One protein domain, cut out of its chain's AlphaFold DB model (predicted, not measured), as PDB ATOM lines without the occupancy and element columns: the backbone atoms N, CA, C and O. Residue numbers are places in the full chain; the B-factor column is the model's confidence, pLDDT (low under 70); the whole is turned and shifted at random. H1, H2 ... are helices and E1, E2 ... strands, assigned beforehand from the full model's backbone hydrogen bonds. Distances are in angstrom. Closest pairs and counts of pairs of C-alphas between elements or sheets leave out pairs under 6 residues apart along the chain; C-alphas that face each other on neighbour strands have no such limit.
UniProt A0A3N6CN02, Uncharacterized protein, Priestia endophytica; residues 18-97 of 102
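AT A GLANCE: This is residues 18 to 97 of the 102 residues of an uncharacterized protein of Priestia endophytica (UniProt A0A3N6CN02). The model has two small lobes set one after the other along the longest axis: in one, helix H1 packs beside the two-stranded hairpin E1 and E2, and in the other, helix H2 lies over one face of a strongly twisted three-stranded sheet, E3, E4 and E5. The two lobes are joined by residues 44 to 49, and no C-alpha of H1, E1 or E2 comes within 8 A of E3, E4 or E5. The printed part has 80 residues with two named helices and five named strands, in the order H1, E1, E2, H2, E3, E4, E5, and its class is mixed, helices and strands. Both sheets are antiparallel, ordered E1, E2 and E3, E4, E5. The whole is elongated, spanning 42 by 27 by 21 A, and only just compact, close to loose, with a radius of gyration of the C-alphas of 13.8 A.

IN THESE COORDINATES: H1, residues 18 to 26, begins at C-alpha 18 (17.514, 60.959, 27.104) and is 11.9 A long. E1, residues 31 to 35, is 13.0 A long, and E2, residues 39 to 43, is 13.2 A. H2, residues 50 to 59, begins at C-alpha 50 (29.444, 41.032, 14.552) and is 14.3 A long. E3, residues 69 to 73, is 12.8 A long; E4, residues 76 to 84, is the longest strand at 25.6 A. E5, residues 90 to 96, is 19.6 A long and ends at C-alpha 96 (34.473, 43.609, 7.019).

HOW THE PARTS SIT: The closest C-alphas of H1 and E1 are those of Ile 25 and Gln 31, 5.8 A apart; those of H1 and E2 are Tyr 24 and Val 42, 6.9 A. E1 and E2 form an antiparallel hairpin, with N 33 and O 41 at 2.8 A, within hydrogen-bond range. H1 and H2 are apart. E3, E4 and E5 form a meander, each strand the antiparallel neighbour of the one before; N 71 and O 78 are 2.8 A apart, and N 81 and O 93 are 2.8 A apart. E3 and E5 are edge strands. H2 is on this sheet at a height over the sheet of 10.7 A, over E4 and only just over E5, where 3 of its C-alphas fall. It runs along the strands, at 7 degrees to E4 on the local plane. The closest C-alphas of H2 and E5 are those of Ile 50 and Gln 95, 6.5 A apart. In H1 and H2 every O i to N i+4 pair is within hydrogen-bond range.

THE WHOLE: The two C-alphas farthest apart, those of Ser 37 and Thr 72, are 42.5 A apart. The printed part has no cut, and no link is long. The mean pLDDT of the printed part is 82.2; residues 45 to 48 are under 70.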
ATOM      1  N   GLU A  18      17.012  61.829  26.032       92.25
ATOM      2  CA  GLU A  18      17.514  60.959  27.104       92.25
ATOM      3  C   GLU A  18      17.288  59.478  26.786       92.25
ATOM      4  O   GLU A  18      18.215  58.672  26.878       92.25
ATOM      5  N   LYS A  19      16.078  59.121  26.337       93.06
ATOM      6  CA  LYS A  19      15.756  57.747  25.924       93.06
ATOM      7  C   LYS A  19      16.588  57.314  24.725       93.06
ATOM      8  O   LYS A  19      17.075  56.188  24.692       93.06
ATOM      9  N   THR A  20      16.768  58.215  23.766       93.19
ATOM     10  CA  THR A  20      17.550  57.951  22.560       93.19
ATOM     11  C   THR A  20      19.014  57.719  22.900       93.19
ATOM     12  O   THR A  20      19.577  56.696  22.520       93.19
ATOM     13  N   VAL A  21      19.624  58.611  23.680       91.69
ATOM     14  CA  VAL A  21      20.999  58.449  24.168       91.69
ATOM     15  C   VAL A  21      21.139  57.132  24.933       91.69
ATOM     16  O   VAL A  21      22.056  56.367  24.649       91.69
ATOM     17  N   GLY A  22      20.189  56.806  25.815       92.00
ATOM     18  CA  GLY A  22      20.159  55.527  26.527       92.00
ATOM     19  C   GLY A  22      20.108  54.312  25.596       92.00
ATOM     20  O   GLY A  22      20.839  53.350  25.819       92.00
ATOM     21  N   PHE A  23      19.306  54.353  24.527       90.81
ATOM     22  CA  PHE A  23      19.299  53.308  23.500       90.81
ATOM     23  C   PHE A  23      20.675  53.180  22.838       90.81
ATOM     24  O   PHE A  23      21.258  52.101  22.839       90.81
ATOM     25  N   TYR A  24      21.246  54.275  22.335       90.06
ATOM     26  CA  TYR A  24      22.539  54.237  21.648       90.06
ATOM     27  C   TYR A  24      23.685  53.749  22.554       90.06
ATOM     28  O   TYR A  24      24.543  52.995  22.095       90.06
ATOM     29  N   ILE A  25      23.684  54.106  23.841       89.75
ATOM     30  CA  ILE A  25      24.671  53.597  24.805       89.75
ATOM     31  C   ILE A  25      24.449  52.107  25.077       89.75
ATOM     32  O   ILE A  25      25.357  51.300  24.895       89.75
ATOM     33  N   ASN A  26      23.246  51.730  25.509       88.81
ATOM     34  CA  ASN A  26      23.006  50.398  26.063       88.81
ATOM     35  C   ASN A  26      22.856  49.336  24.973       88.81
ATOM     36  O   ASN A  26      23.355  48.228  25.126       88.81
ATOM     37  N   VAL A  27      22.216  49.671  23.852       85.88
ATOM     38  CA  VAL A  27      21.986  48.743  22.739       85.88
ATOM     39  C   VAL A  27      23.159  48.738  21.775       85.88
ATOM     40  O   VAL A  27      23.655  47.673  21.422       85.88
ATOM     41  N   LEU A  28      23.617  49.912  21.344       83.38
ATOM     42  CA  LEU A  28      24.646  50.009  20.304       83.38
ATOM     43  C   LEU A  28      26.069  50.109  20.866       83.38
ATOM     44  O   LEU A  28      27.021  50.163  20.089       83.38
ATOM     45  N   GLY A  29      26.230  50.109  22.194       81.50
ATOM     46  CA  GLY A  29      27.538  50.176  22.849       81.50
ATOM     47  C   GLY A  29      28.265  51.498  22.601       81.50
ATOM     48  O   GLY A  29      29.495  51.546  22.649       81.50
ATOM     49  N   MET A  30      27.531  52.563  22.270       88.00
ATOM     50  CA  MET A  30      28.117  53.873  22.029       88.00
ATOM     51  C   MET A  30      28.507  54.568  23.331       88.00
ATOM     52  O   MET A  30      27.990  54.274  24.407       88.00
ATOM     53  N   GLN A  31      29.397  55.548  23.224       85.75
ATOM     54  CA  GLN A  31      29.726  56.435  24.335       85.75
ATOM     55  C   GLN A  31      29.064  57.791  24.148       85.75
ATOM     56  O   GLN A  31      29.114  58.363  23.061       85.75
ATOM     57  N   GLU A  32      28.461  58.296  25.219       90.38
ATOM     58  CA  GLU A  32      27.904  59.640  25.269       90.38
ATOM     59  C   GLU A  32      29.003  60.688  25.428       90.38
ATOM     60  O   GLU A  32      29.908  60.562  26.253       90.38
ATOM     61  N   GLU A  33      28.860  61.773  24.681       86.19
ATOM     62  CA  GLU A  33      29.567  63.021  24.899       86.19
ATOM     63  C   GLU A  33      28.556  64.152  25.050       86.19
ATOM     64  O   GLU A  33      27.540  64.214  24.356       86.19
ATOM     65  N   THR A  34      28.840  65.080  25.962       82.94
ATOM     66  CA  THR A  34      28.048  66.302  26.106       82.94
ATOM     67  C   THR A  34      28.878  67.493  25.650       82.94
ATOM     68  O   THR A  34      29.903  67.815  26.247       82.94
ATOM     69  N   PHE A  35      28.408  68.180  24.612       75.19
ATOM     70  CA  PHE A  35      29.000  69.414  24.110       75.19
ATOM     71  C   PHE A  35      28.243  70.625  24.652       75.19
ATOM     72  O   PHE A  35      27.011  70.687  24.593       75.19
ATOM     73  N   GLN A  36      28.994  71.613  25.151       75.38
ATOM     74  CA  GLN A  36      28.464  72.901  25.626       75.38
ATOM     75  C   GLN A  36      27.314  72.761  26.643       75.38
ATOM     76  O   GLN A  36      26.451  73.627  26.728       75.38
ATOM     77  N   SER A  37      27.281  71.655  27.391       71.81
ATOM     78  CA  SER A  37      26.291  71.359  28.439       71.81
ATOM     79  C   SER A  37      24.825  71.214  27.992       71.81
ATOM     80  O   SER A  37      23.961  71.024  28.841       71.81
ATOM     81  N   VAL A  38      24.527  71.246  26.689       75.31
ATOM     82  CA  VAL A  38      23.154  71.088  26.154       75.31
ATOM     83  C   VAL A  38      23.053  70.117  24.984       75.31
ATOM     84  O   VAL A  38      21.986  69.554  24.749       75.31
ATOM     85  N   ARG A  39      24.136  69.894  24.236       78.62
ATOM     86  CA  ARG A  39      24.112  69.006  23.071       78.62
ATOM     87  C   ARG A  39      24.623  67.637  23.467       78.62
ATOM     88  O   ARG A  39      25.775  67.502  23.872       78.62
ATOM     89  N   LYS A  40      23.770  66.630  23.325       84.06
ATOM     90  CA  LYS A  40      24.162  65.232  23.466       84.06
ATOM     91  C   LYS A  40      24.648  64.701  22.126       84.06
ATOM     92  O   LYS A  40      24.041  64.967  21.091       84.06
ATOM     93  N   ALA A  41      25.740  63.962  22.163       83.44
ATOM     94  CA  ALA A  41      26.261  63.203  21.045       83.44
ATOM     95  C   ALA A  41      26.574  61.787  21.523       83.44
ATOM     96  O   ALA A  41      26.853  61.565  22.698       83.44
ATOM     97  N   VAL A  42      26.537  60.837  20.600       83.19
ATOM     98  CA  VAL A  42      26.940  59.455  20.846       83.19
ATOM     99  C   VAL A  42      27.930  59.042  19.766       83.19
ATOM    100  O   VAL A  42      27.753  59.378  18.593       83.19
ATOM    101  N   ARG A  43      29.003  58.354  20.160       81.25
ATOM    102  CA  ARG A  43      30.035  57.854  19.243       81.25
ATOM    103  C   ARG A  43      30.105  56.337  19.286       81.25
ATOM    104  O   ARG A  43      30.076  55.743  20.363       81.25
ATOM    105  N   PHE A  44      30.260  55.709  18.122       73.25
ATOM    106  CA  PHE A  44      30.600  54.291  18.058       73.25
ATOM    107  C   PHE A  44      31.976  54.050  18.680       73.25
ATOM    108  O   PHE A  44      32.946  54.733  18.354       73.25
ATOM    109  N   VAL A  45      32.061  53.027  19.526       61.22
ATOM    110  CA  VAL A  45      33.323  52.464  20.004       61.22
ATOM    111  C   VAL A  45      33.272  50.987  19.651       61.22
ATOM    112  O   VAL A  45      32.523  50.233  20.261       61.22
ATOM    113  N   THR A  46      33.978  50.573  18.602       61.97
ATOM    114  CA  THR A  46      33.890  49.187  18.126       61.97
ATOM    115  C   THR A  46      35.258  48.526  18.059       61.97
ATOM    116  O   THR A  46      36.042  48.773  17.149       61.97
ATOM    117  N   GLU A  47      35.494  47.620  19.007       62.47
ATOM    118  CA  GLU A  47      36.539  46.583  18.955       62.47
ATOM    119  C   GLU A  47      35.940  45.168  18.809       62.47
ATOM    120  O   GLU A  47      36.668  44.201  18.587       62.47
ATOM    121  N   LYS A  48      34.609  45.045  18.917       68.81
ATOM    122  CA  LYS A  48      33.877  43.772  18.959       68.81
ATOM    123  C   LYS A  48      33.489  43.275  17.570       68.81
ATOM    124  O   LYS A  48      33.317  44.060  16.637       68.81
ATOM    125  N   ASN A  49      33.371  41.958  17.420       76.94
ATOM    126  CA  ASN A  49      32.940  41.350  16.159       76.94
ATOM    127  C   ASN A  49      31.398  41.294  16.046       76.94
ATOM    128  O   ASN A  49      30.677  41.507  17.020       76.94
ATOM    129  N   ILE A  50      30.883  41.015  14.847       78.56
ATOM    130  CA  ILE A  50      29.444  41.032  14.552       78.56
ATOM    131  C   ILE A  50      28.666  39.953  15.321       78.56
ATOM    132  O   ILE A  50      27.496  40.151  15.634       78.56
ATOM    133  N   GLU A  51      29.300  38.831  15.675       82.50
ATOM    134  CA  GLU A  51      28.666  37.745  16.435       82.50
ATOM    135  C   GLU A  51      28.383  38.183  17.876       82.50
ATOM    136  O   GLU A  51      27.274  37.993  18.380       82.50
ATOM    137  N   GLU A  52      29.354  38.843  18.513       81.69
ATOM    138  CA  GLU A  52      29.189  39.450  19.839       81.69
ATOM    139  C   GLU A  52      28.078  40.507  19.831       81.69
ATOM    140  O   GLU A  52      27.287  40.590  20.772       81.69
ATOM    141  N   PHE A  53      27.969  41.268  18.740       78.38
ATOM    142  CA  PHE A  53      26.931  42.280  18.563       78.38
ATOM    143  C   PHE A  53      25.523  41.665  18.497       78.38
ATOM    144  O   PHE A  53      24.593  42.148  19.139       78.38
ATOM    145  N   LEU A  54      25.363  40.541  17.793       83.12
ATOM    146  CA  LEU A  54      24.087  39.823  17.700       83.12
ATOM    147  C   LEU A  54      23.668  39.171  19.022       83.12
ATOM    148  O   LEU A  54      22.476  39.074  19.319       83.12
ATOM    149  N   ILE A  55      24.625  38.692  19.823       84.81
ATOM    150  CA  ILE A  55      24.345  38.189  21.177       84.81
ATOM    151  C   ILE A  55      23.852  39.337  22.062       84.81
ATOM    152  O   ILE A  55      22.825  39.204  22.726       84.81
ATOM    153  N   HIS A  56      24.544  40.477  22.020       83.50
ATOM    154  CA  HIS A  56      24.180  41.674  22.776       83.50
ATOM    155  C   HIS A  56      22.788  42.204  22.408       83.50
ATOM    156  O   HIS A  56      22.000  42.530  23.294       83.50
ATOM    157  N   PHE A  57      22.453  42.226  21.116       85.38
ATOM    158  CA  PHE A  57      21.130  42.625  20.628       85.38
ATOM    159  C   PHE A  57      20.023  41.716  21.145       85.38
ATOM    160  O   PHE A  57      19.004  42.205  21.625       85.38
ATOM    161  N   ARG A  58      20.243  40.398  21.106       85.75
ATOM    162  CA  ARG A  58      19.286  39.431  21.652       85.75
ATOM    163  C   ARG A  58      19.067  39.621  23.149       85.75
ATOM    164  O   ARG A  58      17.932  39.535  23.594       85.75
ATOM    165  N   PHE A  59      20.126  39.915  23.903       85.06
ATOM    166  CA  PHE A  59      20.017  40.198  25.335       85.06
ATOM    167  C   PHE A  59      19.183  41.456  25.632       85.06
ATOM    168  O   PHE A  59      18.461  41.482  26.621       85.06
ATOM    169  N   HIS A  60      19.248  42.474  24.769       84.69
ATOM    170  CA  HIS A  60      18.477  43.717  24.906       84.69
ATOM    171  C   HIS A  60      17.117  43.687  24.188       84.69
ATOM    172  O   HIS A  60      16.498  44.738  24.038       84.69
ATOM    173  N   GLU A  61      16.670  42.518  23.716       87.06
ATOM    174  CA  GLU A  61      15.398  42.342  22.993       87.06
ATOM    175  C   GLU A  61      15.266  43.241  21.749       87.06
ATOM    176  O   GLU A  61      14.183  43.675  21.354       87.06
ATOM    177  N   VAL A  62      16.396  43.521  21.103       85.12
ATOM    178  CA  VAL A  62      16.457  44.368  19.912       85.12
ATOM    179  C   VAL A  62      16.024  43.555  18.705       85.12
ATOM    180  O   VAL A  62      16.615  42.518  18.393       85.12
ATOM    181  N   ASN A  63      15.011  44.047  17.994       85.06
ATOM    182  CA  ASN A  63      14.535  43.385  16.793       85.06
ATOM    183  C   ASN A  63      15.524  43.605  15.637       85.06
ATOM    184  O   ASN A  63      15.828  44.742  15.260       85.06
ATOM    185  N   VAL A  64      16.032  42.509  15.082       84.56
ATOM    186  CA  VAL A  64      16.888  42.516  13.894       84.56
ATOM    187  C   VAL A  64      15.995  42.257  12.685       84.56
ATOM    188  O   VAL A  64      15.355  41.210  12.616       84.56
ATOM    189  N   GLU A  65      15.932  43.208  11.749       82.06
ATOM    190  CA  GLU A  65      14.970  43.151  10.632       82.06
ATOM    191  C   GLU A  65      15.295  42.036   9.627       82.06
ATOM    192  O   GLU A  65      14.391  41.459   9.027       82.06
ATOM    193  N   GLU A  66      16.579  41.705   9.462       74.56
ATOM    194  CA  GLU A  66      17.054  40.674   8.536       74.56
ATOM    195  C   GLU A  66      18.172  39.839   9.163       74.56
ATOM    196  O   GLU A  66      19.030  40.355   9.883       74.56
ATOM    197  N   VAL A  67      18.221  38.544   8.833       72.62
ATOM    198  CA  VAL A  67      19.389  37.703   9.147       72.62
ATOM    199  C   VAL A  67      20.639  38.386   8.581       72.62
ATOM    200  O   VAL A  67      20.571  38.862   7.448       72.62
ATOM    201  N   PRO A  68      21.769  38.442   9.316       81.31
ATOM    202  CA  PRO A  68      22.961  39.139   8.854       81.31
ATOM    203  C   PRO A  68      23.323  38.764   7.417       81.31
ATOM    204  O   PRO A  68      23.537  37.591   7.104       81.31
ATOM    205  N   VAL A  69      23.393  39.763   6.539       82.81
ATOM    206  CA  VAL A  69      23.627  39.546   5.107       82.81
ATOM    207  C   VAL A  69      25.060  39.915   4.777       82.81
ATOM    208  O   VAL A  69      25.485  41.038   5.035       82.81
ATOM    209  N   THR A  70      25.801  39.007   4.148       84.69
ATOM    210  CA  THR A  70      27.117  39.330   3.585       84.69
ATOM    211  C   THR A  70      26.969  39.786   2.141       84.69
ATOM    212  O   THR A  70      26.434  39.057   1.306       84.69
ATOM    213  N   ARG A  71      27.471  40.982   1.823       84.81
ATOM    214  CA  ARG A  71      27.542  41.500   0.450       84.81
ATOM    215  C   ARG A  71      28.990  41.780   0.070       84.81
ATOM    216  O   ARG A  71      29.759  42.303   0.874       84.81
ATOM    217  N   THR A  72      29.352  41.455  -1.166       85.81
ATOM    218  CA  THR A  72      30.694  41.703  -1.710       85.81
ATOM    219  C   THR A  72      30.681  42.970  -2.549       85.81
ATOM    220  O   THR A  72      29.908  43.071  -3.498       85.81
ATOM    221  N   GLY A  73      31.533  43.933  -2.196       77.50
ATOM    222  CA  GLY A  73      31.752  45.155  -2.965       77.50
ATOM    223  C   GLY A  73      33.225  45.354  -3.315       77.50
ATOM    224  O   GLY A  73      34.082  44.539  -2.980       77.50
ATOM    225  N   THR A  74      33.534  46.480  -3.955       72.31
ATOM    226  CA  THR A  74      34.891  46.818  -4.426       72.31
ATOM    227  C   THR A  74      35.937  46.870  -3.307       72.31
ATOM    228  O   THR A  74      37.112  46.626  -3.551       72.31
ATOM    229  N   LEU A  75      35.518  47.173  -2.075       73.19
ATOM    230  CA  LEU A  75      36.393  47.265  -0.900       73.19
ATOM    231  C   LEU A  75      36.487  45.946  -0.108       73.19
ATOM    232  O   LEU A  75      37.144  45.904   0.928       73.19
ATOM    233  N   GLY A  76      35.841  44.877  -0.584       80.06
ATOM    234  CA  GLY A  76      35.772  43.576   0.080       80.06
ATOM    235  C   GLY A  76      34.352  43.179   0.481       80.06
ATOM    236  O   GLY A  76      33.376  43.874   0.191       80.06
ATOM    237  N   ALA A  77      34.237  42.021   1.133       84.38
ATOM    238  CA  ALA A  77      32.971  41.535   1.667       84.38
ATOM    239  C   ALA A  77      32.671  42.178   3.027       84.38
ATOM    240  O   ALA A  77      33.537  42.236   3.902       84.38
ATOM    241  N   LEU A  78      31.438  42.647   3.196       84.25
ATOM    242  CA  LEU A  78      30.903  43.225   4.424       84.25
ATOM    243  C   LEU A  78      29.691  42.406   4.863       84.25
ATOM    244  O   LEU A  78      28.833  42.096   4.037       84.25
ATOM    245  N   THR A  79      29.602  42.088   6.147       82.31
ATOM    246  CA  THR A  79      28.385  41.560   6.774       82.31
ATOM    247  C   THR A  79      27.607  42.716   7.379       82.31
ATOM    248  O   THR A  79      28.201  43.535   8.077       82.31
ATOM    249  N   PHE A  80      26.304  42.784   7.113       83.50
ATOM    250  CA  PHE A  80      25.398  43.850   7.539       83.50
ATOM    251  C   PHE A  80      24.347  43.311   8.509       83.50
ATOM    252  O   PHE A  80      23.819  42.220   8.303       83.50
ATOM    253  N   VAL A  81      24.018  44.103   9.525       83.44
ATOM    254  CA  VAL A  81      22.927  43.880  10.477       83.44
ATOM    255  C   VAL A  81      22.059  45.130  10.501       83.44
ATOM    256  O   VAL A  81      22.575  46.244  10.617       83.44
ATOM    257  N   TYR A  82      20.749  44.931  10.391       85.38
ATOM    258  CA  TYR A  82      19.753  45.992  10.287       85.38
ATOM    259  C   TYR A  82      18.863  45.996  11.527       85.38
ATOM    260  O   TYR A  82      18.369  44.948  11.947       85.38
ATOM    261  N   THR A  83      18.648  47.171  12.109       86.25
ATOM    262  CA  THR A  83      17.716  47.366  13.224       86.25
ATOM    263  C   THR A  83      17.107  48.767  13.184       86.25
ATOM    264  O   THR A  83      17.505  49.601  12.369       86.25
ATOM    265  N   ARG A  84      16.140  49.032  14.062       86.12
ATOM    266  CA  ARG A  84      15.497  50.338  14.226       86.12
ATOM    267  C   ARG A  84      15.883  50.951  15.556       86.12
ATOM    268  O   ARG A  84      15.951  50.248  16.562       86.12
ATOM    269  N   ASP A  85      16.113  52.260  15.559       87.94
ATOM    270  CA  ASP A  85      16.134  53.021  16.808       87.94
ATOM    271  C   ASP A  85      14.709  53.373  17.278       87.94
ATOM    272  O   ASP A  85      13.708  52.979  16.671       87.94
ATOM    273  N   LEU A  86      14.610  54.116  18.383       87.75
ATOM    274  CA  LEU A  86      13.330  54.488  18.997       87.75
ATOM    275  C   LEU A  86      12.437  55.366  18.106       87.75
ATOM    276  O   LEU A  86      11.221  55.366  18.288       87.75
ATOM    277  N   ASP A  87      13.023  56.092  17.154       89.75
ATOM    278  CA  ASP A  87      12.314  56.961  16.213       89.75
ATOM    279  C   ASP A  87      12.135  56.289  14.836       89.75
ATOM    280  O   ASP A  87      11.761  56.941  13.863       89.75
ATOM    281  N   GLN A  88      12.351  54.969  14.757       85.06
ATOM    282  CA  GLN A  88      12.225  54.148  13.546       85.06
ATOM    283  C   GLN A  88      13.257  54.458  12.451       85.06
ATOM    284  O   GLN A  88      13.094  54.050  11.290       85.06
ATOM    285  N   ASN A  89      14.367  55.109  12.805       83.25
ATOM    286  CA  ASN A  89      15.490  55.262  11.889       83.25
ATOM    287  C   ASN A  89      16.123  53.894  11.629       83.25
ATOM    288  O   ASN A  89      16.334  53.110  12.555       83.25
ATOM    289  N   LEU A  90      16.445  53.609  10.364       82.69
ATOM    290  CA  LEU A  90      17.175  52.395  10.007       82.69
ATOM    291  C   LEU A  90      18.637  52.541  10.432       82.69
ATOM    292  O   LEU A  90      19.373  53.360   9.879       82.69
ATOM    293  N   ILE A  91      19.060  51.710  11.374       83.12
ATOM    294  CA  ILE A  91      20.445  51.606  11.812       83.12
ATOM    295  C   ILE A  91      21.070  50.387  11.146       83.12
ATOM    296  O   ILE A  91      20.555  49.272  11.235       83.12
ATOM    297  N   VAL A  92      22.204  50.614  10.484       81.12
ATOM    298  CA  VAL A  92      22.976  49.565   9.820       81.12
ATOM    299  C   VAL A  92      24.331  49.456  10.491       81.12
ATOM    300  O   VAL A  92      25.112  50.407  10.484       81.12
ATOM    301  N   VAL A  93      24.621  48.284  11.045       78.94
ATOM    302  CA  VAL A  93      25.950  47.946  11.558       78.94
ATOM    303  C   VAL A  93      26.598  46.980  10.585       78.94
ATOM    304  O   VAL A  93      25.991  45.984  10.197       78.94
ATOM    305  N   SER A  94      27.823  47.280  10.158       77.31
ATOM    306  CA  SER A  94      28.540  46.455   9.190       77.31
ATOM    307  C   SER A  94      29.966  46.157   9.623       77.31
ATOM    308  O   SER A  94      30.653  47.047  10.120       77.31
ATOM    309  N   GLN A  95      30.437  44.939   9.360       80.19
ATOM    310  CA  GLN A  95      31.815  44.524   9.615       80.19
ATOM    311  C   GLN A  95      32.445  43.935   8.352       80.19
ATOM    312  O   GLN A  95      31.814  43.145   7.650       80.19
ATOM    313  N   PHE A  96      33.707  44.278   8.073       80.56
ATOM    314  CA  PHE A  96      34.473  43.609   7.019       80.56
ATOM    315  C   PHE A  96      34.690  42.140   7.373       80.56
ATOM    316  O   PHE A  96      35.162  41.816   8.466       80.56
ATOM    317  N   VAL A  97      34.403  41.252   6.425       79.81
ATOM    318  CA  VAL A  97      34.759  39.841   6.537       79.81
ATOM    319  C   VAL A  97      36.283  39.767   6.563       79.81
ATOM    320  O   VAL A  97      36.948  40.148   5.595       79.81
TER     321      VAL A  97